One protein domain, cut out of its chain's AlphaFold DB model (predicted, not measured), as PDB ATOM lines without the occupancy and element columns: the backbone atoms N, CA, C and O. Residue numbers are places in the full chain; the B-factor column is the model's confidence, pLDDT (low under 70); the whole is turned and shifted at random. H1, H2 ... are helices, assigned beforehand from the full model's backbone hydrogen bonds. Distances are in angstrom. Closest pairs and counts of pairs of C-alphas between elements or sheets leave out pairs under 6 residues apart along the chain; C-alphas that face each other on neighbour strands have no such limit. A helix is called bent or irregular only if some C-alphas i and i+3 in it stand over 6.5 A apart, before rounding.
ATOM      1  N   TRP A  94     267.621 373.708 279.123       94.31
ATOM      2  CA  TRP A  94     267.570 375.036 278.521       94.31
ATOM      3  C   TRP A  94     267.569 374.936 277.000       94.31
ATOM      4  O   TRP A  94     268.106 373.991 276.418       94.31
ATOM      5  N   GLU A  95     266.954 375.925 276.361       88.12
ATOM      6  CA  GLU A  95     266.863 376.002 274.908       88.12
ATOM      7  C   GLU A  95     268.205 376.381 274.264       88.12
ATOM      8  O   GLU A  95     269.095 376.972 274.886       88.12
ATOM      9  N   LEU A  96     268.342 376.035 272.984       82.25
ATOM     10  CA  LEU A  96     269.506 376.357 272.163       82.25
ATOM     11  C   LEU A  96     269.551 377.868 271.877       82.25
ATOM     12  O   LEU A  96     268.929 378.348 270.932       82.25
ATOM     13  N   ASP A  97     270.313 378.616 272.675       88.69
ATOM     14  CA  ASP A  97     270.622 380.027 272.419       88.69
ATOM     15  C   ASP A  97     271.975 380.148 271.684       88.69
ATOM     16  O   ASP A  97     273.012 379.774 272.246       88.69
ATOM     17  N   PRO A  98     272.026 380.726 270.465       89.81
ATOM     18  CA  PRO A  98     273.274 380.982 269.743       89.81
ATOM     19  C   PRO A  98     274.339 381.743 270.546       89.81
ATOM     20  O   PRO A  98     275.534 381.623 270.266       89.81
ATOM     21  N   ARG A  99     273.942 382.523 271.558       92.69
ATOM     22  CA  ARG A  99     274.868 383.213 272.466       92.69
ATOM     23  C   ARG A  99     275.699 382.228 273.289       92.69
ATOM     24  O   ARG A  99     276.876 382.493 273.527       92.69
ATOM     25  N   LEU A 100     275.138 381.077 273.661       92.69
ATOM     26  CA  LEU A 100     275.835 380.048 274.436       92.69
ATOM     27  C   LEU A 100     276.945 379.363 273.627       92.69
ATOM     28  O   LEU A 100     277.913 378.886 274.213       92.69
ATOM     29  N   TYR A 101     276.903 379.411 272.291       91.06
ATOM     30  CA  TYR A 101     277.982 378.894 271.436       91.06
ATOM     31  C   TYR A 101     279.289 379.689 271.557       91.06
ATOM     32  O   TYR A 101     280.353 379.188 271.188       91.06
ATOM     33  N   TRP A 102     279.253 380.909 272.099       93.75
ATOM     34  CA  TRP A 102     280.474 381.652 272.413       93.75
ATOM     35  C   TRP A 102     281.253 381.047 273.582       93.75
ATOM     36  O   TRP A 102     282.477 381.170 273.616       93.75
ATOM     37  N   VAL A 103     280.582 380.341 274.496       95.56
ATOM     38  CA  VAL A 103     281.226 379.711 275.656       95.56
ATOM     39  C   VAL A 103     282.303 378.704 275.222       95.56
ATOM     40  O   VAL A 103     283.462 378.898 275.600       95.56
ATOM     41  N   PRO A 104     282.017 377.679 274.388       94.62
ATOM     42  CA  PRO A 104     283.062 376.792 273.882       94.62
ATOM     43  C   PRO A 104     284.055 377.511 272.967       94.62
ATOM     44  O   PRO A 104     285.239 377.200 273.029       94.62
ATOM     45  N   LYS A 105     283.655 378.523 272.184       94.00
ATOM     46  CA  LYS A 105     284.609 379.291 271.355       94.00
ATOM     47  C   LYS A 105     285.690 379.993 272.187       94.00
ATOM     48  O   LYS A 105     286.829 380.085 271.740       94.00
ATOM     49  N   ILE A 106     285.357 380.444 273.396       96.19
ATOM     50  CA  ILE A 106     286.295 381.119 274.307       96.19
ATOM     51  C   ILE A 106     287.063 380.114 275.175       96.19
ATOM     52  O   ILE A 106     288.274 380.252 275.354       96.19
ATOM     53  N   LEU A 107     286.383 379.102 275.722       97.75
ATOM     54  CA  LEU A 107     286.996 378.171 276.675       97.75
ATOM     55  C   LEU A 107     287.801 377.053 276.009       97.75
ATOM     56  O   LEU A 107     288.783 376.591 276.590       97.75
ATOM     57  N   MET A 108     287.440 376.625 274.797       97.38
ATOM     58  CA  MET A 108     288.140 375.529 274.127       97.38
ATOM     59  C   MET A 108     289.602 375.826 273.787       97.38
ATOM     60  O   MET A 108     290.416 374.939 274.034       97.38
ATOM     61  N   PRO A 109     290.002 377.026 273.321       98.00
ATOM     62  CA  PRO A 109     291.419 377.363 273.188       98.00
ATOM     63  C   PRO A 109     292.213 377.103 274.477       98.00
ATOM     64  O   PRO A 109     293.279 376.489 274.444       98.00
ATOM     65  N   VAL A 110     291.660 377.499 275.631       98.38
ATOM     66  CA  VAL A 110     292.278 377.277 276.949       98.38
ATOM     67  C   VAL A 110     292.306 375.787 277.298       98.38
ATOM     68  O   VAL A 110     293.336 375.286 277.752       98.38
ATOM     69  N   ALA A 111     291.214 375.060 277.039       98.25
ATOM     70  CA  ALA A 111     291.152 373.615 277.231       98.25
ATOM     71  C   ALA A 111     292.228 372.893 276.402       98.25
ATOM     72  O   ALA A 111     292.945 372.061 276.941       98.25
ATOM     73  N   PHE A 112     292.429 373.265 275.134       98.12
ATOM     74  CA  PHE A 112     293.460 372.680 274.272       98.12
ATOM     75  C   PHE A 112     294.889 373.005 274.719       98.12
ATOM     76  O   PHE A 112     295.761 372.136 274.636       98.12
ATOM     77  N   VAL A 113     295.141 374.216 275.231       98.25
ATOM     78  CA  VAL A 113     296.426 374.546 275.874       98.25
ATOM     79  C   VAL A 113     296.684 373.595 277.037       98.25
ATOM     80  O   VAL A 113     297.775 373.040 277.150       98.25
ATOM     81  N   PHE A 114     295.677 373.358 277.875       98.00
ATOM     82  CA  PHE A 114     295.779 372.460 279.021       98.00
ATOM     83  C   PHE A 114     295.921 370.990 278.606       98.00
ATOM     84  O   PHE A 114     296.709 370.261 279.212       98.00
ATOM     85  N   LEU A 115     295.206 370.577 277.558       97.25
ATOM     86  CA  LEU A 115     295.243 369.237 276.988       97.25
ATOM     87  C   LEU A 115     296.639 368.913 276.469       97.25
ATOM     88  O   LEU A 115     297.308 368.031 276.992       97.25
ATOM     89  N   LEU A 116     297.082 369.642 275.446       96.50
ATOM     90  CA  LEU A 116     298.301 369.322 274.714       96.50
ATOM     91  C   LEU A 116     299.532 369.762 275.496       96.50
ATOM     92  O   LEU A 116     300.455 368.975 275.689       96.50
ATOM     93  N   GLY A 117     299.512 370.984 276.030       93.38
ATOM     94  CA  GLY A 117     300.590 371.496 276.863       93.38
ATOM     95  C   GLY A 117     300.793 370.681 278.140       93.38
ATOM     96  O   GLY A 117     301.914 370.602 278.642       93.38
ATOM     97  N   GLY A 118     299.736 370.044 278.662       90.25
ATOM     98  CA  GLY A 118     299.807 369.208 279.858       90.25
ATOM     99  C   GLY A 118     300.698 367.982 279.670       90.25
ATOM    100  O   GLY A 118     301.379 367.579 280.609       90.25
ATOM    101  N   PHE A 119     300.754 367.442 278.448       90.12
ATOM    102  CA  PHE A 119     301.627 366.321 278.083       90.12
ATOM    103  C   PHE A 119     303.061 366.745 277.740       90.12
ATOM    104  O   PHE A 119     303.946 365.897 277.649       90.12
ATOM    105  N   MET A 120     303.322 368.046 277.582       89.88
ATOM    106  CA  MET A 120     304.665 368.571 277.296       89.88
ATOM    107  C   MET A 120     305.526 368.730 278.554       89.88
ATOM    108  O   MET A 120     306.727 368.979 278.457       89.88
ATOM    109  N   VAL A 121     304.924 368.602 279.740       85.75
ATOM    110  CA  VAL A 121     305.610 368.713 281.027       85.75
ATOM    111  C   VAL A 121     305.618 367.353 281.714       85.75
ATOM    112  O   VAL A 121     304.604 366.659 281.765       85.75
ATOM    113  N   ARG A 122     306.760 366.977 282.297       87.19
ATOM    114  CA  ARG A 122     306.822 365.814 283.190       87.19
ATOM    115  C   ARG A 122     306.000 366.100 284.441       87.19
ATOM    116  O   ARG A 122     306.357 366.968 285.232       87.19
ATOM    117  N   ASN A 123     304.913 365.357 284.610       91.12
ATOM    118  CA  ASN A 123     303.989 365.540 285.717       91.12
ATOM    119  C   ASN A 123     303.898 364.258 286.563       91.12
ATOM    120  O   ASN A 123     303.426 363.237 286.055       91.12
ATOM    121  N   PRO A 124     304.291 364.288 287.849       90.81
ATOM    122  CA  PRO A 124     304.289 363.102 288.705       90.81
ATOM    123  C   PRO A 124     302.874 362.593 289.031       90.81
ATOM    124  O   PRO A 124     302.707 361.490 289.564       90.81
ATOM    125  N   THR A 125     301.831 363.370 288.708       90.94
ATOM    126  CA  THR A 125     300.433 362.933 288.822       90.94
ATOM    127  C   THR A 125     300.053 361.906 287.757       90.94
ATOM    128  O   THR A 125     299.168 361.086 288.013       90.94
ATOM    129  N   ALA A 126     300.762 361.870 286.622       88.81
ATOM    130  CA  ALA A 126     300.560 360.868 285.583       88.81
ATOM    131  C   ALA A 126     300.887 359.451 286.091       88.81
ATOM    132  O   ALA A 126     301.654 359.256 287.041       88.81
ATOM    133  N   VAL A 127     300.264 358.449 285.473       84.56
ATOM    134  CA  VAL A 127     300.484 357.038 285.809       84.56
ATOM    135  C   VAL A 127     301.900 356.638 285.397       84.56
ATOM    136  O   VAL A 127     302.288 356.852 284.253       84.56
ATOM    137  N   GLY A 128     302.665 356.049 286.318       83.94
ATOM    138  CA  GLY A 128     304.020 355.557 286.053       83.94
ATOM    139  C   GLY A 128     305.128 356.603 286.204       83.94
ATOM    140  O   GLY A 128     306.298 356.256 286.064       83.94
ATOM    141  N   LEU A 129     304.793 357.864 286.505       86.19
ATOM    142  CA  LEU A 129     305.769 358.935 286.745       86.19
ATOM    143  C   LEU A 129     305.976 359.244 288.233       86.19
ATOM    144  O   LEU A 129     306.615 360.237 288.571       86.19
ATOM    145  N   GLU A 130     305.483 358.403 289.141       85.06
ATOM    146  CA  GLU A 130     305.632 358.584 290.591       85.06
ATOM    147  C   GLU A 130     307.100 358.658 291.027       85.06
ATOM    148  O   GLU A 130     307.449 359.452 291.896       85.06
ATOM    149  N   SER A 131     307.969 357.856 290.406       83.81
ATOM    150  CA  SER A 131     309.397 357.793 290.735       83.81
ATOM    151  C   SER A 131     310.145 359.094 290.447       83.81
ATOM    152  O   SER A 131     311.191 359.327 291.043       83.81
ATOM    153  N   THR A 132     309.601 359.974 289.598       86.44
ATOM    154  CA  THR A 132     310.219 361.276 289.296       86.44
ATOM    155  C   THR A 132     310.278 362.205 290.508       86.44
ATOM    156  O   THR A 132     311.127 363.088 290.541       86.44
ATOM    157  N   LEU A 133     309.436 361.983 291.525       86.69
ATOM    158  CA  LEU A 133     309.476 362.728 292.791       86.69
ATOM    159  C   LEU A 133     310.697 362.376 293.651       86.69
ATOM    160  O   LEU A 133     311.126 363.196 294.459       86.69
ATOM    161  N   LYS A 134     311.262 361.179 293.459       84.50
ATOM    162  CA  LYS A 134     312.419 360.679 294.216       84.50
ATOM    163  C   LYS A 134     313.751 361.164 293.664       84.50
ATOM    164  O   LYS A 134     314.761 361.055 294.346       84.50
ATOM    165  N   ASP A 135     313.756 361.667 292.435       82.50
ATOM    166  CA  ASP A 135     314.952 362.130 291.744       82.50
ATOM    167  C   ASP A 135     315.233 363.603 292.109       82.50
ATOM    168  O   ASP A 135     314.476 364.494 291.697       82.50
ATOM    169  N   PRO A 136     316.299 363.896 292.885       72.31
ATOM    170  CA  PRO A 136     316.616 365.257 293.305       72.31
ATOM    171  C   PRO A 136     316.871 366.202 292.128       72.31
ATOM    172  O   PRO A 136     316.526 367.379 292.221       72.31
ATOM    173  N   GLU A 137     317.405 365.697 291.010       76.19
ATOM    174  CA  GLU A 137     317.716 366.507 289.827       76.19
ATOM    175  C   GLU A 137     316.459 366.939 289.059       76.19
ATOM    176  O   GLU A 137     316.489 367.872 288.250       76.19
ATOM    177  N   GLN A 138     315.324 366.275 289.302       74.44
ATOM    178  CA  GLN A 138     314.076 366.566 288.603       74.44
ATOM    179  C   GLN A 138     313.160 367.532 289.344       74.44
ATOM    180  O   GLN A 138     312.257 368.068 288.703       74.44
ATOM    181  N   LYS A 139     313.401 367.835 290.626       70.25
ATOM    182  CA  LYS A 139     312.507 368.666 291.458       70.25
ATOM    183  C   LYS A 139     312.121 369.997 290.795       70.25
ATOM    184  O   LYS A 139     310.931 370.296 290.682       70.25
ATOM    185  N   ASP A 140     313.090 370.725 290.243       72.31
ATOM    186  CA  ASP A 140     312.845 372.003 289.552       72.31
ATOM    187  C   ASP A 140     312.115 371.845 288.208       72.31
ATOM    188  O   ASP A 140     311.453 372.765 287.726       72.31
ATOM    189  N   ARG A 141     312.208 370.664 287.587       80.69
ATOM    190  CA  ARG A 141     311.555 370.354 286.307       80.69
ATOM    191  C   ARG A 141     310.087 369.970 286.476       80.69
ATOM    192  O   ARG A 141     309.332 370.124 285.519       80.69
ATOM    193  N   LEU A 142     309.683 369.496 287.659       88.25
ATOM    194  CA  LEU A 142     308.296 369.105 287.936       88.25
ATOM    195  C   LEU A 142     307.384 370.325 288.116       88.25
ATOM    196  O   LEU A 142     306.208 370.265 287.762       88.25
ATOM    197  N   VAL A 143     307.913 371.443 288.622       92.75
ATOM    198  CA  VAL A 143     307.176 372.695 288.856       92.75
ATOM    199  C   VAL A 143     307.474 373.702 287.737       92.75
ATOM    200  O   VAL A 143     308.068 374.756 287.965       92.75
ATOM    201  N   ARG A 144     307.079 373.374 286.501       92.50
ATOM    202  CA  ARG A 144     307.420 374.120 285.281       92.50
ATOM    203  C   ARG A 144     306.252 374.169 284.292       92.50
ATOM    204  O   ARG A 144     305.475 373.229 284.180       92.50
ATOM    205  N   GLY A 145     306.130 375.254 283.532       93.62
ATOM    206  CA  GLY A 145     305.090 375.407 282.518       93.62
ATOM    207  C   GLY A 145     303.695 375.315 283.136       93.62
ATOM    208  O   GLY A 145     303.396 376.002 284.114       93.62
ATOM    209  N   LEU A 146     302.839 374.448 282.592       95.94
ATOM    210  CA  LEU A 146     301.458 374.323 283.061       95.94
ATOM    211  C   LEU A 146     301.318 373.762 284.477       95.94
ATOM    212  O   LEU A 146     300.335 374.097 285.135       95.94
ATOM    213  N   THR A 147     302.291 373.002 284.997       95.69
ATOM    214  CA  THR A 147     302.225 372.526 286.393       95.69
ATOM    215  C   THR A 147     302.375 373.658 287.410       95.69
ATOM    216  O   THR A 147     301.953 373.510 288.558       95.69
ATOM    217  N   ARG A 148     302.888 374.829 286.991       95.69
ATOM    218  CA  ARG A 148     302.841 376.063 287.792       95.69
ATOM    219  C   ARG A 148     301.426 376.632 287.904       95.69
ATOM    220  O   ARG A 148     301.092 377.219 288.930       95.69
ATOM    221  N   ILE A 149     300.613 376.473 286.856       97.38
ATOM    222  CA  ILE A 149     299.221 376.935 286.825       97.38
ATOM    223  C   ILE A 149     298.346 375.953 287.604       97.38
ATOM    224  O   ILE A 149     297.661 376.362 288.534       97.38
ATOM    225  N   THR A 150     298.386 374.665 287.260       97.88
ATOM    226  CA  THR A 150     297.667 373.599 287.973       97.88
ATOM    227  C   THR A 150     298.443 372.286 287.914       97.88
ATOM    228  O   THR A 150     299.013 371.942 286.884       97.88
ATOM    229  N   ARG A 151     298.413 371.495 288.992       96.75
ATOM    230  CA  ARG A 151     298.942 370.121 289.038       96.75
ATOM    231  C   ARG A 151     298.256 369.177 288.066       96.75
ATOM    232  O   ARG A 151     298.847 368.162 287.705       96.75
ATOM    233  N   HIS A 152     297.026 369.477 287.657       97.31
ATOM    234  CA  HIS A 152     296.205 368.580 286.846       97.31
ATOM    235  C   HIS A 152     295.730 369.265 285.560       97.31
ATOM    236  O   HIS A 152     294.523 369.399 285.359       97.31
ATOM    237  N   PRO A 153     296.647 369.694 284.668       97.38
ATOM    238  CA  PRO A 153     296.271 370.418 283.455       97.38
ATOM    239  C   PRO A 153     295.323 369.587 282.584       97.38
ATOM    240  O   PRO A 153     294.282 370.085 282.174       97.38
ATOM    241  N   PHE A 154     295.592 368.288 282.417       96.75
ATOM    242  CA  PHE A 154     294.699 367.389 281.683       96.75
ATOM    243  C   PHE A 154     293.291 367.303 282.297       96.75
ATOM    244  O   PHE A 154     292.303 367.398 281.577       96.75
ATOM    245  N   GLN A 155     293.171 367.179 283.624       97.56
ATOM    246  CA  GLN A 155     291.854 367.105 284.270       97.56
ATOM    247  C   GLN A 155     291.073 368.410 284.076       97.56
ATOM    248  O   GLN A 155     289.894 368.379 283.736       97.56
ATOM    249  N   TRP A 156     291.741 369.562 284.199       98.38
ATOM    250  CA  TRP A 156     291.119 370.858 283.931       98.38
ATOM    251  C   TRP A 156     290.776 371.071 282.457       98.38
ATOM    252  O   TRP A 156     289.770 371.713 282.177       98.38
ATOM    253  N   SER A 157     291.528 370.490 281.517       98.38
ATOM    254  CA  SER A 157     291.103 370.439 280.114       98.38
ATOM    255  C   SER A 157     289.765 369.722 279.968       98.38
ATOM    256  O   SER A 157     288.894 370.221 279.261       98.38
ATOM    257  N   VAL A 158     289.593 368.564 280.614       98.12
ATOM    258  CA  VAL A 158     288.336 367.800 280.556       98.12
ATOM    259  C   VAL A 158     287.196 368.590 281.195       98.12
ATOM    260  O   VAL A 158     286.119 368.662 280.613       98.12
ATOM    261  N   VAL A 159     287.433 369.242 282.338       98.56
ATOM    262  CA  VAL A 159     286.430 370.097 282.999       98.56
ATOM    263  C   VAL A 159     286.020 371.268 282.104       98.56
ATOM    264  O   VAL A 159     284.831 371.485 281.902       98.56
ATOM    265  N   LEU A 160     286.980 372.009 281.540       98.50
ATOM    266  CA  LEU A 160     286.701 373.151 280.662       98.50
ATOM    267  C   LEU A 160     285.965 372.720 279.391       98.50
ATOM    268  O   LEU A 160     284.994 373.364 278.992       98.50
ATOM    269  N   TRP A 161     286.389 371.615 278.775       98.25
ATOM    270  CA  TRP A 161     285.698 371.024 277.631       98.25
ATOM    271  C   TRP A 161     284.258 370.650 277.988       98.25
ATOM    272  O   TRP A 161     283.332 371.121 277.334       98.25
ATOM    273  N   ALA A 162     284.064 369.890 279.065       98.25
ATOM    274  CA  ALA A 162     282.758 369.410 279.482       98.25
ATOM    275  C   ALA A 162     281.807 370.560 279.831       98.25
ATOM    276  O   ALA A 162     280.709 370.632 279.296       98.25
ATOM    277  N   VAL A 163     282.232 371.500 280.679       97.81
ATOM    278  CA  VAL A 163     281.391 372.632 281.099       97.81
ATOM    279  C   VAL A 163     281.040 373.532 279.916       97.81
ATOM    280  O   VAL A 163     279.898 373.976 279.802       97.81
ATOM    281  N   SER A 164     281.993 373.782 279.016       97.00
ATOM    282  CA  SER A 164     281.740 374.637 277.855       97.00
ATOM    283  C   SER A 164     280.791 374.001 276.839       97.00
ATOM    284  O   SER A 164     279.921 374.690 276.310       97.00
ATOM    285  N   HIS A 165     280.914 372.694 276.599       95.81
ATOM    286  CA  HIS A 165     280.001 371.969 275.720       95.81
ATOM    287  C   HIS A 165     278.635 371.779 276.361       95.81
ATOM    288  O   HIS A 165     277.633 371.923 275.671       95.81
ATOM    289  N   MET A 166     278.585 371.527 277.669       95.62
ATOM    290  CA  MET A 166     277.336 371.489 278.414       95.62
ATOM    291  C   MET A 166     276.584 372.801 278.215       95.62
ATOM    292  O   MET A 166     275.474 372.758 277.716       95.62
ATOM    293  N   ALA A 167     277.211 373.962 278.456       94.75
ATOM    294  CA  ALA A 167     276.572 375.269 278.255       94.75
ATOM    295  C   ALA A 167     275.942 375.430 276.857       94.75
ATOM    296  O   ALA A 167     274.832 375.941 276.742       94.75
ATOM    297  N   ALA A 168     276.616 374.960 275.805       93.62
ATOM    298  CA  ALA A 168     276.119 375.018 274.431       93.62
ATOM    299  C   ALA A 168     275.034 373.970 274.092       93.62
ATOM    300  O   ALA A 168     274.359 374.129 273.080       93.62
ATOM    301  N   ASN A 169     274.864 372.919 274.900       94.00
ATOM    302  CA  ASN A 169     273.962 371.794 274.635       94.00
ATOM    303  C   ASN A 169     273.063 371.525 275.852       94.00
ATOM    304  O   ASN A 169     273.429 370.770 276.754       94.00
ATOM    305  N   GLY A 170     271.877 372.137 275.864       94.44
ATOM    306  CA  GLY A 170     270.929 372.037 276.976       94.44
ATOM    307  C   GLY A 170     270.059 370.783 276.997       94.44
ATOM    308  O   GLY A 170     269.264 370.631 277.924       94.44
ATOM    309  N   ASP A 171     270.186 369.884 276.016       94.44
ATOM    310  CA  ASP A 171     269.444 368.623 276.010       94.44
ATOM    311  C   ASP A 171     269.904 367.697 277.147       94.44
ATOM    312  O   ASP A 171     271.084 367.649 277.504       94.44
ATOM    313  N   VAL A 172     268.972 366.931 277.715       94.62
ATOM    314  CA  VAL A 172     269.230 366.078 278.889       94.62
ATOM    315  C   VAL A 172     270.371 365.081 278.642       94.62
ATOM    316  O   VAL A 172     271.188 364.842 279.535       94.62
ATOM    317  N   VAL A 173     270.468 364.528 277.428       95.44
ATOM    318  CA  VAL A 173     271.500 363.549 277.051       95.44
ATOM    319  C   VAL A 173     272.888 364.190 277.108       95.44
ATOM    320  O   VAL A 173     273.792 363.644 277.745       95.44
ATOM    321  N   SER A 174     273.055 365.369 276.507       95.75
ATOM    322  CA  SER A 174     274.302 366.139 276.544       95.75
ATOM    323  C   SER A 174     274.656 366.622 277.939       95.75
ATOM    324  O   SER A 174     275.802 366.458 278.358       95.75
ATOM    325  N   VAL A 175     273.694 367.152 278.694       97.12
ATOM    326  CA  VAL A 175     273.945 367.635 280.057       97.12
ATOM    327  C   VAL A 175     274.453 366.512 280.958       97.12
ATOM    328  O   VAL A 175     275.442 366.698 281.666       97.12
ATOM    329  N   ILE A 176     273.857 365.318 280.892       97.81
ATOM    330  CA  ILE A 176     274.333 364.170 281.677       97.81
ATOM    331  C   ILE A 176     275.693 363.686 281.173       97.81
ATOM    332  O   ILE A 176     276.580 363.410 281.985       97.81
ATOM    333  N   PHE A 177     275.888 363.593 279.856       97.81
ATOM    334  CA  PHE A 177     277.146 363.135 279.273       97.81
ATOM    335  C   PHE A 177     278.309 364.045 279.681       97.81
ATOM    336  O   PHE A 177     279.248 363.595 280.339       97.81
ATOM    337  N   PHE A 178     278.225 365.340 279.376       98.06
ATOM    338  CA  PHE A 178     279.259 366.304 279.739       98.06
ATOM    339  C   PHE A 178     279.367 366.473 281.256       98.06
ATOM    340  O   PHE A 178     280.477 366.497 281.784       98.06
ATOM    341  N   GLY A 179     278.249 366.488 281.986       98.31
ATOM    342  CA  GLY A 179     278.243 366.520 283.450       98.31
ATOM    343  C   GLY A 179     279.021 365.355 284.070       98.31
ATOM    344  O   GLY A 179     279.812 365.559 284.991       98.31
ATOM    345  N   THR A 180     278.901 364.152 283.502       98.31
ATOM    346  CA  THR A 180     279.678 362.972 283.910       98.31
ATOM    347  C   THR A 180     281.184 363.221 283.765       98.31
ATOM    348  O   THR A 180     281.944 362.958 284.700       98.31
ATOM    349  N   PHE A 181     281.639 363.785 282.642       98.44
ATOM    350  CA  PHE A 181     283.055 364.120 282.443       98.44
ATOM    351  C   PHE A 181     283.529 365.302 283.296       98.44
ATOM    352  O   PHE A 181     284.672 365.294 283.752       98.44
ATOM    353  N   ALA A 182     282.671 366.289 283.560       98.31
ATOM    354  CA  ALA A 182     282.983 367.393 284.462       98.31
ATOM    355  C   ALA A 182     283.225 366.881 285.892       98.31
ATOM    356  O   ALA A 182     284.233 367.232 286.510       98.31
ATOM    357  N   ILE A 183     282.354 365.990 286.386       97.69
ATOM    358  CA  ILE A 183     282.526 365.307 287.677       97.69
ATOM    359  C   ILE A 183     283.806 364.473 287.664       97.69
ATOM    360  O   ILE A 183     284.613 364.586 288.587       97.69
ATOM    361  N   LEU A 184     284.015 363.667 286.618       96.81
ATOM    362  CA  LEU A 184     285.207 362.835 286.480       96.81
ATOM    363  C   LEU A 184     286.490 363.672 286.562       96.81
ATOM    364  O   LEU A 184     287.385 363.326 287.326       96.81
ATOM    365  N   GLY A 185     286.561 364.773 285.811       96.69
ATOM    366  CA  GLY A 185     287.720 365.661 285.779       96.69
ATOM    367  C   GLY A 185     287.978 366.338 287.128       96.69
ATOM    368  O   GLY A 185     289.086 366.288 287.667       96.69
ATOM    369  N   ALA A 186     286.938 366.931 287.720       96.69
ATOM    370  CA  ALA A 186     287.060 367.662 288.978       96.69
ATOM    371  C   ALA A 186     287.394 366.734 290.160       96.69
ATOM    372  O   ALA A 186     288.349 366.982 290.904       96.69
ATOM    373  N   ALA A 187     286.645 365.637 290.316       95.69
ATOM    374  CA  ALA A 187     286.884 364.656 291.371       95.69
ATOM    375  C   ALA A 187     288.186 363.881 291.135       95.69
ATOM    376  O   ALA A 187     288.919 363.605 292.087       95.69
ATOM    377  N   GLY A 188     288.515 363.580 289.875       94.00
ATOM    378  CA  GLY A 188     289.727 362.874 289.472       94.00
ATOM    379  C   GLY A 188     290.994 363.554 289.977       94.00
ATOM    380  O   GLY A 188     291.812 362.897 290.617       94.00
ATOM    381  N   GLY A 189     291.134 364.873 289.795       94.81
ATOM    382  CA  GLY A 189     292.289 365.620 290.314       94.81
ATOM    383  C   GLY A 189     292.452 365.504 291.837       94.81
ATOM    384  O   GLY A 189     293.547 365.240 292.336       94.81
ATOM    385  N   VAL A 190     291.349 365.611 292.588       95.31
ATOM    386  CA  VAL A 190     291.351 365.478 294.059       95.31
ATOM    387  C   VAL A 190     291.719 364.058 294.494       95.31
ATOM    388  O   VAL A 190     292.521 363.869 295.411       95.31
ATOM    389  N   LEU A 191     291.147 363.044 293.844       94.06
ATOM    390  CA  LEU A 191     291.407 361.641 294.161       94.06
ATOM    391  C   LEU A 191     292.835 361.229 293.789       94.06
ATOM    392  O   LEU A 191     293.467 360.481 294.536       94.06
ATOM    393  N   ILE A 192     293.384 361.756 292.690       93.25
ATOM    394  CA  ILE A 192     294.793 361.564 292.331       93.25
ATOM    395  C   ILE A 192     295.694 362.169 293.408       93.25
ATOM    396  O   ILE A 192     296.598 361.472 293.863       93.25
ATOM    397  N   ASP A 193     295.436 363.399 293.861       94.75
ATOM    398  CA  ASP A 193     296.229 364.034 294.926       94.75
ATOM    399  C   ASP A 193     296.233 363.190 296.209       94.75
ATOM    400  O   ASP A 193     297.300 362.906 296.756       94.75
ATOM    401  N   ARG A 194     295.057 362.731 296.658       92.56
ATOM    402  CA  ARG A 194     294.926 361.859 297.842       92.56
ATOM    403  C   ARG A 194     295.720 360.566 297.682       92.56
ATOM    404  O   ARG A 194     296.450 360.164 298.583       92.56
ATOM    405  N   LYS A 195     295.606 359.934 296.514       89.62
ATOM    406  CA  LYS A 195     296.294 358.683 296.193       89.62
ATOM    407  C   LYS A 195     297.809 358.856 296.167       89.62
ATOM    408  O   LYS A 195     298.512 358.020 296.718       89.62
ATOM    409  N   LYS A 196     298.307 359.936 295.554       90.31
ATOM    410  CA  LYS A 196     299.745 360.229 295.473       90.31
ATOM    411  C   LYS A 196     300.312 360.571 296.847       90.31
ATOM    412  O   LYS A 196     301.359 360.039 297.191       90.31
ATOM    413  N   ALA A 197     299.594 361.351 297.656       92.19
ATOM    414  CA  ALA A 197     299.985 361.617 299.038       92.19
ATOM    415  C   ALA A 197     300.123 360.321 299.857       92.19
ATOM    416  O   ALA A 197     301.118 360.146 300.551       92.19
ATOM    417  N   ALA A 198     299.170 359.391 299.725       89.50
ATOM    418  CA  ALA A 198     299.199 358.119 300.444       89.50
ATOM    419  C   ALA A 198     300.279 357.145 299.934       89.50
ATOM    420  O   ALA A 198     300.906 356.462 300.735       89.50
ATOM    421  N   SER A 199     300.498 357.053 298.616       85.81
ATOM    422  CA  SER A 199     301.419 356.060 298.044       85.81
ATOM    423  C   SER A 199     302.874 356.521 297.968       85.81
ATOM    424  O   SER A 199     303.772 355.687 297.951       85.81
ATOM    425  N   VAL A 200     303.109 357.829 297.824       87.44
ATOM    426  CA  VAL A 200     304.453 358.410 297.673       87.44
ATOM    427  C   VAL A 200     304.970 358.993 298.992       87.44
ATOM    428  O   VAL A 200     306.177 359.039 299.199       87.44
ATOM    429  N   GLY A 201     304.082 359.384 299.911       89.44
ATOM    430  CA  GLY A 201     304.469 359.846 301.242       89.44
ATOM    431  C   GLY A 201     305.210 361.184 301.211       89.44
ATOM    432  O   GLY A 201     304.746 362.146 300.597       89.44
ATOM    433  N   GLU A 202     306.352 361.260 301.892       91.44
ATOM    434  CA  GLU A 202     307.106 362.505 302.091       91.44
ATOM    435  C   GLU A 202     307.593 363.135 300.780       91.44
ATOM    436  O   GLU A 202     307.533 364.358 300.636       91.44
ATOM    437  N   ASP A 203     307.951 362.326 299.775       91.06
ATOM    438  CA  ASP A 203     308.423 362.829 298.476       91.06
ATOM    439  C   ASP A 203     307.333 363.611 297.708       91.06
ATOM    440  O   ASP A 203     307.634 364.401 296.811       91.06
ATOM    441  N   TRP A 204     306.049 363.444 298.060       93.31
ATOM    442  CA  TRP A 204     304.940 364.210 297.475       93.31
ATOM    443  C   TRP A 204     304.852 365.644 298.010       93.31
ATOM    444  O   TRP A 204     304.432 366.551 297.282       93.31
ATOM    445  N   GLN A 205     305.232 365.861 299.273       92.25
ATOM    446  CA  GLN A 205     304.963 367.110 299.989       92.25
ATOM    447  C   GLN A 205     305.605 368.339 299.333       92.25
ATOM    448  O   GLN A 205     304.885 369.318 299.127       92.25
ATOM    449  N   PRO A 206     306.888 368.324 298.913       92.44
ATOM    450  CA  PRO A 206     307.503 369.493 298.283       92.44
ATOM    451  C   PRO A 206     306.796 369.906 296.987       92.44
ATOM    452  O   PRO A 206     306.521 371.086 296.766       92.44
ATOM    453  N   PHE A 207     306.440 368.929 296.146       94.19
ATOM    454  CA  PHE A 207     305.731 369.192 294.894       94.19
ATOM    455  C   PHE A 207     304.332 369.756 295.155       94.19
ATOM    456  O   PHE A 207     303.945 370.760 294.554       94.19
ATOM    457  N   ALA A 208     303.583 369.153 296.083       95.25
ATOM    458  CA  ALA A 208     302.259 369.621 296.478       95.25
ATOM    459  C   ALA A 208     302.287 371.023 297.110       95.25
ATOM    460  O   ALA A 208     301.412 371.840 296.823       95.25
ATOM    461  N   ALA A 209     303.303 371.324 297.918       94.69
ATOM    462  CA  ALA A 209     303.489 372.629 298.540       94.69
ATOM    463  C   ALA A 209     303.779 373.730 297.508       94.69
ATOM    464  O   ALA A 209     303.270 374.839 297.649       94.69
ATOM    465  N   ALA A 210     304.507 373.425 296.431       95.44
ATOM    466  CA  ALA A 210     304.837 374.383 295.371       95.44
ATOM    467  C   ALA A 210     303.739 374.560 294.297       95.44
ATOM    468  O   ALA A 210     303.845 375.427 293.429       95.44
ATOM    469  N   THR A 211     302.684 373.739 294.301       96.62
ATOM    470  CA  THR A 211     301.682 373.695 293.219       96.62
ATOM    471  C   THR A 211     300.244 373.586 293.750       96.62
ATOM    472  O   THR A 211     299.998 373.544 294.953       96.62
ATOM    473  N   SER A 212     299.232 373.629 292.881       97.69
ATOM    474  CA  SER A 212     297.816 373.604 293.287       97.69
ATOM    475  C   SER A 212     296.979 372.789 292.315       97.69
ATOM    476  O   SER A 212     297.266 372.801 291.126       97.69
ATOM    477  N   ASN A 213     295.927 372.113 292.786       97.69
ATOM    478  CA  ASN A 213     294.899 371.598 291.876       97.69
ATOM    479  C   ASN A 213     294.103 372.757 291.244       97.69
ATOM    480  O   ASN A 213     293.950 372.802 290.029       97.69
ATOM    481  N   ILE A 214     293.653 373.730 292.043       97.94
ATOM    482  CA  ILE A 214     292.937 374.913 291.540       97.94
ATOM    483  C   ILE A 214     293.903 375.771 290.701       97.94
ATOM    484  O   ILE A 214     294.952 376.151 291.243       97.94
ATOM    485  N   PRO A 215     293.579 376.085 289.428       98.00
ATOM    486  CA  PRO A 215     294.418 376.890 288.552       98.00
ATOM    487  C   PRO A 215     294.798 378.228 289.186       98.00
ATOM    488  O   PRO A 215     293.973 378.884 289.814       98.00
ATOM    489  N   PHE A 216     296.064 378.616 289.037       98.12
ATOM    490  CA  PHE A 216     296.679 379.846 289.551       98.12
ATOM    491  C   PHE A 216     296.723 380.010 291.078       98.12
ATOM    492  O   PHE A 216     297.457 380.868 291.562       98.12
ATOM    493  N   ALA A 217     296.049 379.171 291.868       98.19
ATOM    494  CA  ALA A 217     295.992 379.363 293.317       98.19
ATOM    495  C   ALA A 217     297.371 379.275 294.003       98.19
ATOM    496  O   ALA A 217     297.616 379.998 294.966       98.19
ATOM    497  N   ALA A 218     298.310 378.456 293.510       97.69
ATOM    498  CA  ALA A 218     299.690 378.430 294.026       97.69
ATOM    499  C   ALA A 218     300.475 379.714 293.710       97.69
ATOM    500  O   ALA A 218     301.333 380.114 294.490       97.69
ATOM    501  N   ILE A 219     300.158 380.364 292.590       97.69
ATOM    502  CA  ILE A 219     300.790 381.615 292.168       97.69
ATOM    503  C   ILE A 219     300.250 382.773 293.008       97.69
ATOM    504  O   ILE A 219     301.024 383.521 293.593       97.69
ATOM    505  N   PHE A 220     298.926 382.879 293.140       98.25
ATOM    506  CA  PHE A 220     298.300 383.938 293.938       98.25
ATOM    507  C   PHE A 220     298.598 383.830 295.437       98.25
ATOM    508  O   PHE A 220     298.652 384.846 296.116       98.25
ATOM    509  N   SER A 221     298.844 382.619 295.949       97.50
ATOM    510  CA  SER A 221     299.289 382.406 297.338       97.50
ATOM    511  C   SER A 221     300.801 382.573 297.548       97.50
ATOM    512  O   SER A 221     301.288 382.310 298.642       97.50
ATOM    513  N   GLY A 222     301.565 382.966 296.522       96.75
ATOM    514  CA  GLY A 222     303.012 383.196 296.628       96.75
ATOM    515  C   GLY A 222     303.867 381.930 296.762       96.75
ATOM    516  O   GLY A 222     305.080 382.028 296.924       96.75
ATOM    517  N   ARG A 223     303.273 380.735 296.656       95.50
ATOM    518  CA  ARG A 223     303.990 379.446 296.726       95.50
ATOM    519  C   ARG A 223     304.807 379.160 295.467       95.50
ATOM    520  O   ARG A 223     305.707 378.326 295.487       95.50
ATOM    521  N   ASN A 224     304.484 379.835 294.364       95.62
ATOM    522  CA  ASN A 224     305.218 379.790 293.105       95.62
ATOM    523  C   ASN A 224     304.971 381.072 292.284       95.62
ATOM    524  O   ASN A 224     304.166 381.915 292.663       95.62
ATOM    525  N   LYS A 225     305.638 381.219 291.137       95.56
ATOM    526  CA  LYS A 225     305.510 382.354 290.215       95.56
ATOM    527  C   LYS A 225     305.137 381.910 288.806       95.56
ATOM    528  O   LYS A 225     305.506 380.822 288.373       95.56
ATOM    529  N   LEU A 226     304.459 382.780 288.064       95.44
ATOM    530  CA  LEU A 226     304.212 382.580 286.639       95.44
ATOM    531  C   LEU A 226     305.489 382.871 285.839       95.44
ATOM    532  O   LEU A 226     306.109 383.919 286.014       95.44
ATOM    533  N   VAL A 227     305.868 381.970 284.931       96.19
ATOM    534  CA  VAL A 227     307.009 382.167 284.024       96.19
ATOM    535  C   VAL A 227     306.510 382.093 282.585       96.19
ATOM    536  O   VAL A 227     306.415 381.018 282.001       96.19
ATOM    537  N   VAL A 228     306.193 383.250 281.997       95.88
ATOM    538  CA  VAL A 228     305.548 383.352 280.670       95.88
ATOM    539  C   VAL A 228     306.332 382.619 279.578       95.88
ATOM    540  O   VAL A 228     305.739 381.942 278.743       95.88
ATOM    541  N   LYS A 229     307.670 382.671 279.619       96.75
ATOM    542  CA  LYS A 229     308.535 381.981 278.646       96.75
ATOM    543  C   LYS A 229     308.313 380.464 278.606       96.75
ATOM    544  O   LYS A 229     308.466 379.863 277.552       96.75
ATOM    545  N   GLU A 230     307.930 379.847 279.724       94.75
ATOM    546  CA  GLU A 230     307.643 378.407 279.790       94.75
ATOM    547  C   GLU A 230     306.285 378.044 279.167       94.75
ATOM    548  O   GLU A 230     306.024 376.871 278.916       94.75
ATOM    549  N   LEU A 231     305.425 379.037 278.924       96.12
ATOM    550  CA  LEU A 231     304.074 378.856 278.394       96.12
ATOM    551  C   LEU A 231     303.976 379.114 276.893       96.12
ATOM    552  O   LEU A 231     303.016 378.653 276.290       96.12
ATOM    553  N   ILE A 232     304.957 379.789 276.282       96.81
ATOM    554  CA  ILE A 232     304.936 380.126 274.849       96.81
ATOM    555  C   ILE A 232     304.674 378.873 274.008       96.81
ATOM    556  O   ILE A 232     303.720 378.835 273.238       96.81
ATOM    557  N   LEU A 233     305.481 377.827 274.197       96.50
ATOM    558  CA  LEU A 233     305.349 376.603 273.413       96.50
ATOM    559  C   LEU A 233     304.040 375.836 273.720       96.50
ATOM    560  O   LEU A 233     303.320 375.549 272.766       96.50
ATOM    561  N   PRO A 234     303.662 375.560 274.989       96.06
ATOM    562  CA  PRO A 234     302.357 374.975 275.317       96.06
ATOM    563  C   PRO A 234     301.158 375.734 274.740       96.06
ATOM    564  O   PRO A 234     300.216 375.115 274.251       96.06
ATOM    565  N   VAL A 235     301.191 377.070 274.779       97.69
ATOM    566  CA  VAL A 235     300.121 377.917 274.241       97.69
ATOM    567  C   VAL A 235     300.066 377.808 272.725       97.69
ATOM    568  O   VAL A 235     298.992 377.558 272.192       97.69
ATOM    569  N   LEU A 236     301.200 377.923 272.029       97.88
ATOM    570  CA  LEU A 236     301.244 377.780 270.572       97.88
ATOM    571  C   LEU A 236     300.724 376.409 270.124       97.88
ATOM    572  O   LEU A 236     299.855 376.343 269.258       97.88
ATOM    573  N   VAL A 237     301.196 375.324 270.746       97.44
ATOM    574  CA  VAL A 237     300.744 373.960 270.430       97.44
ATOM    575  C   VAL A 237     299.249 373.797 270.712       97.44
ATOM    576  O   VAL A 237     298.529 373.245 269.884       97.44
ATOM    577  N   GLY A 238     298.767 374.317 271.843       97.50
ATOM    578  CA  GLY A 238     297.347 374.308 272.187       97.50
ATOM    579  C   GLY A 238     296.482 375.059 271.176       97.50
ATOM    580  O   GLY A 238     295.476 374.527 270.719       97.50
ATOM    581  N   LEU A 239     296.885 376.266 270.776       97.88
ATOM    582  CA  LEU A 239     296.148 377.081 269.807       97.88
ATOM    583  C   LEU A 239     296.135 376.453 268.410       97.88
ATOM    584  O   LEU A 239     295.095 376.461 267.755       97.88
ATOM    585  N   ILE A 240     297.253 375.864 267.973       97.38
ATOM    586  CA  ILE A 240     297.314 375.106 266.717       97.38
ATOM    587  C   ILE A 240     296.373 373.899 266.789       97.38
ATOM    588  O   ILE A 240     295.556 373.705 265.893       97.38
ATOM    589  N   GLY A 241     296.436 373.120 267.874       96.50
ATOM    590  CA  GLY A 241     295.552 371.973 268.084       96.50
ATOM    591  C   GLY A 241     294.073 372.359 268.088       96.50
ATOM    592  O   GLY A 241     293.266 371.706 267.428       96.50
ATOM    593  N   TYR A 242     293.728 373.460 268.758       95.88
ATOM    594  CA  TYR A 242     292.382 374.023 268.722       95.88
ATOM    595  C   TYR A 242     291.970 374.408 267.300       95.88
ATOM    596  O   TYR A 242     290.895 374.007 266.872       95.88
ATOM    597  N   GLY A 243     292.809 375.131 266.552       95.12
ATOM    598  CA  GLY A 243     292.505 375.531 265.176       95.12
ATOM    599  C   GLY A 243     292.248 374.338 264.251       95.12
ATOM    600  O   GLY A 243     291.287 374.350 263.483       95.12
ATOM    601  N   LEU A 244     293.051 373.275 264.380       93.56
ATOM    602  CA  LEU A 244     292.878 372.030 263.624       93.56
ATOM    603  C   LEU A 244     291.554 371.333 263.957       93.56
ATOM    604  O   LEU A 244     290.823 370.942 263.048       93.56
ATOM    605  N   VAL A 245     291.218 371.201 265.245       92.06
ATOM    606  CA  VAL A 245     289.956 370.566 265.658       92.06
ATOM    607  C   VAL A 245     288.756 371.452 265.353       92.06
ATOM    608  O   VAL A 245     287.717 370.931 264.974       92.06
ATOM    609  N   TYR A 246     288.882 372.773 265.455       90.88
ATOM    610  CA  TYR A 246     287.835 373.718 265.077       90.88
ATOM    611  C   TYR A 246     287.498 373.592 263.587       90.88
ATOM    612  O   TYR A 246     286.329 373.489 263.223       90.88
ATOM    613  N   TRP A 247     288.522 373.523 262.730       89.06
ATOM    614  CA  TRP A 247     288.352 373.289 261.296       89.06
ATOM    615  C   TRP A 247     287.755 371.903 260.999       89.06
ATOM    616  O   TRP A 247     286.829 371.781 260.200       89.06
ATOM    617  N   GLY A 248     288.231 370.863 261.691       87.25
ATOM    618  CA  GLY A 248     287.753 369.485 261.555       87.25
ATOM    619  C   GLY A 248     286.519 369.136 262.394       87.25
ATOM    620  O   GLY A 248     286.161 367.961 262.483       87.25
ATOM    621  N   HIS A 249     285.864 370.109 263.036       86.56
ATOM    622  CA  HIS A 249     284.891 369.825 264.097       86.56
ATOM    623  C   HIS A 249     283.696 369.017 263.600       86.56
ATOM    624  O   HIS A 249     283.208 368.143 264.307       86.56
ATOM    625  N   ALA A 250     283.264 369.239 262.359       82.81
ATOM    626  CA  ALA A 250     282.187 368.462 261.759       82.81
ATOM    627  C   ALA A 250     282.503 366.958 261.688       82.81
ATOM    628  O   ALA A 250     281.593 366.141 261.763       82.81
ATOM    629  N   TRP A 251     283.777 366.587 261.556       77.50
ATOM    630  CA  TRP A 251     284.204 365.190 261.451       77.50
ATOM    631  C   TRP A 251     284.412 364.563 262.830       77.50
ATOM    632  O   TRP A 251     284.187 363.372 263.005       77.50
ATOM    633  N   VAL A 252     284.826 365.372 263.809       70.88
ATOM    634  CA  VAL A 252     285.104 364.923 265.181       70.88
ATOM    635  C   VAL A 252     283.837 364.894 266.039       70.88
ATOM    636  O   VAL A 252     283.615 363.944 266.780       70.88
ATOM    637  N   GLY A 253     283.016 365.939 265.952       64.50
ATOM    638  CA  GLY A 253     281.814 366.136 266.761       64.50
ATOM    639  C   GLY A 253     280.503 365.894 266.017       64.50
ATOM    640  O   GLY A 253     279.445 366.036 266.617       64.50
ATOM    641  N   GLY A 254     280.541 365.579 264.718       67.25
ATOM    642  CA  GLY A 254     279.339 365.331 263.911       67.25
ATOM    643  C   GLY A 254     278.479 366.572 263.633       67.25
ATOM    644  O   GLY A 254     277.441 366.461 262.985       67.25
ATOM    645  N   VAL A 255     278.902 367.756 264.094       69.06
ATOM    646  CA  VAL A 255     278.160 369.021 263.975       69.06
ATOM    647  C   VAL A 255     279.073 370.107 263.417       69.06
ATOM    648  O   VAL A 255     280.234 370.232 263.815       69.06
ATOM    649  N   ARG A 256     278.569 370.913 262.481       71.69
ATOM    650  CA  ARG A 256     279.317 372.057 261.945       71.69
ATOM    651  C   ARG A 256     279.272 373.227 262.929       71.69
ATOM    652  O   ARG A 256     278.233 373.498 263.516       71.69
ATOM    653  N   ILE A 257     280.399 373.923 263.100       70.19
ATOM    654  CA  ILE A 257     280.464 375.159 263.907       70.19
ATOM    655  C   ILE A 257     279.970 376.383 263.098       70.19
ATOM    656  O   ILE A 257     279.639 377.417 263.683       70.19
ATOM    657  N   ILE A 258     279.930 376.258 261.763       60.00
ATOM    658  CA  ILE A 258     279.513 377.271 260.781       60.00
ATOM    659  C   ILE A 258     278.528 376.634 259.800       60.00
ATOM    660  O   ILE A 258     278.825 375.507 259.332       60.00
TER     661      ILE A 258
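What this domain is: This is residues 94 to 258 of the 258 residues of the protein "NnrU protein" of Gammaproteobacteria bacterium (UniProt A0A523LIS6). Three long helical pieces, H1, H5 and arm H6a, stand side by side in a slab, each running opposite to the next, and H8 crosses H1 on the side away from H5. Short helices H2, H3, H4 and H7, arm H6b and loops gather round one end of this slab; H9 and the tail, residues 253 to 258, lie beyond the last residue of H8. The printed part has 165 residues with nine named helices, H1 to H9 in order, and no named strand: all helix. It is compact, with a radius of gyration of the C-alphas of 17.1 A, and elongated, spanning 52 by 31 by 29 A.

How they stand to each other: Begin at the hub, H1, residues 98 to 119, with a kink of 27 degrees near residue 108. It touches H5, residues 153 to 168, at a shallow tilt of 12 degrees, opposite ways; the closest C-alphas, of Ala 111 and Ser 157, are 4.3 A apart. With residues 108 to 118 alone it touches H8, residues 232 to 247, at a steep tilt of 47 degrees, opposite ways, closest at the C-alphas of Val 113 and Gly 238, 3.8 A. Look next at H6, residues 172 to 210, assigned as one helix by its hydrogen bonds but bent: C-alphas 199 and 202 are 9.5 A apart. Its arm H6a, residues 172 to 199, forms a helical hairpin with H5, touching at a shallow tilt of 17 degrees, with the C-alphas of Val 159 and Ala 182 closest at 4.6 A. H6a and H1 are apart. Arm H6b, residues 202 to 210, only just touches H6a, only at the corner, closest at the C-alphas of Ala 197 and Trp 204, 5.8 A, with 3 pairs of C-alphas within 8 A. H6b is irregular, C-alphas 203 and 206 being 6.7 A apart, and touches H2, residues 130 to 134, at the C-alphas of Leu 133 and Asp 203, 5.8 A. H3, residues 136 to 142, is irregular, with C-alphas 137 and 140 7.3 A apart, and is near H2 and H6b. H4, residues 146 to 149, touches H1 at the C-alphas of Leu 146 and Gly 118, 6.3 A, and H7, residues 217 to 220, at those of Ile 149 and Ile 219, 7.3 A. H9, residues 249 to 252, is near H8. In H5 and H8 every O i to N i+4 pair is within hydrogen-bond range, against 11 of 18 in H1, 23 of 24 in H6a, 3 of 5 in H6b, 0 of 1 in H2 and 1 of 3 in H3, where O i to N i+3 pairs within range are 2 of 2 in H2 and 2 of 4 in H3; H4, H7 and H9 are too short for an i+4 pair.

Where its parts are: Find C-alpha 98 at (273.274, 380.982, 269.743); from there H1 runs 33.0 A to C-alpha 119. H5 is 22.6 A long, and H6a runs 38.8 A from C-alpha 172 at (269.230, 366.078, 278.889). H8 covers 22.5 A, ending at C-alpha 247 at (288.352, 373.289, 261.296).

The domain as a whole: The two C-alphas farthest apart, of Glu 95 and Pro 136, are 54.1 A apart. The printed part has no cut, and its long link is H7 to H8, 11 residues. Mean pLDDT of the printed part is 92.2; residues 253 to 255 and 258 are under 70.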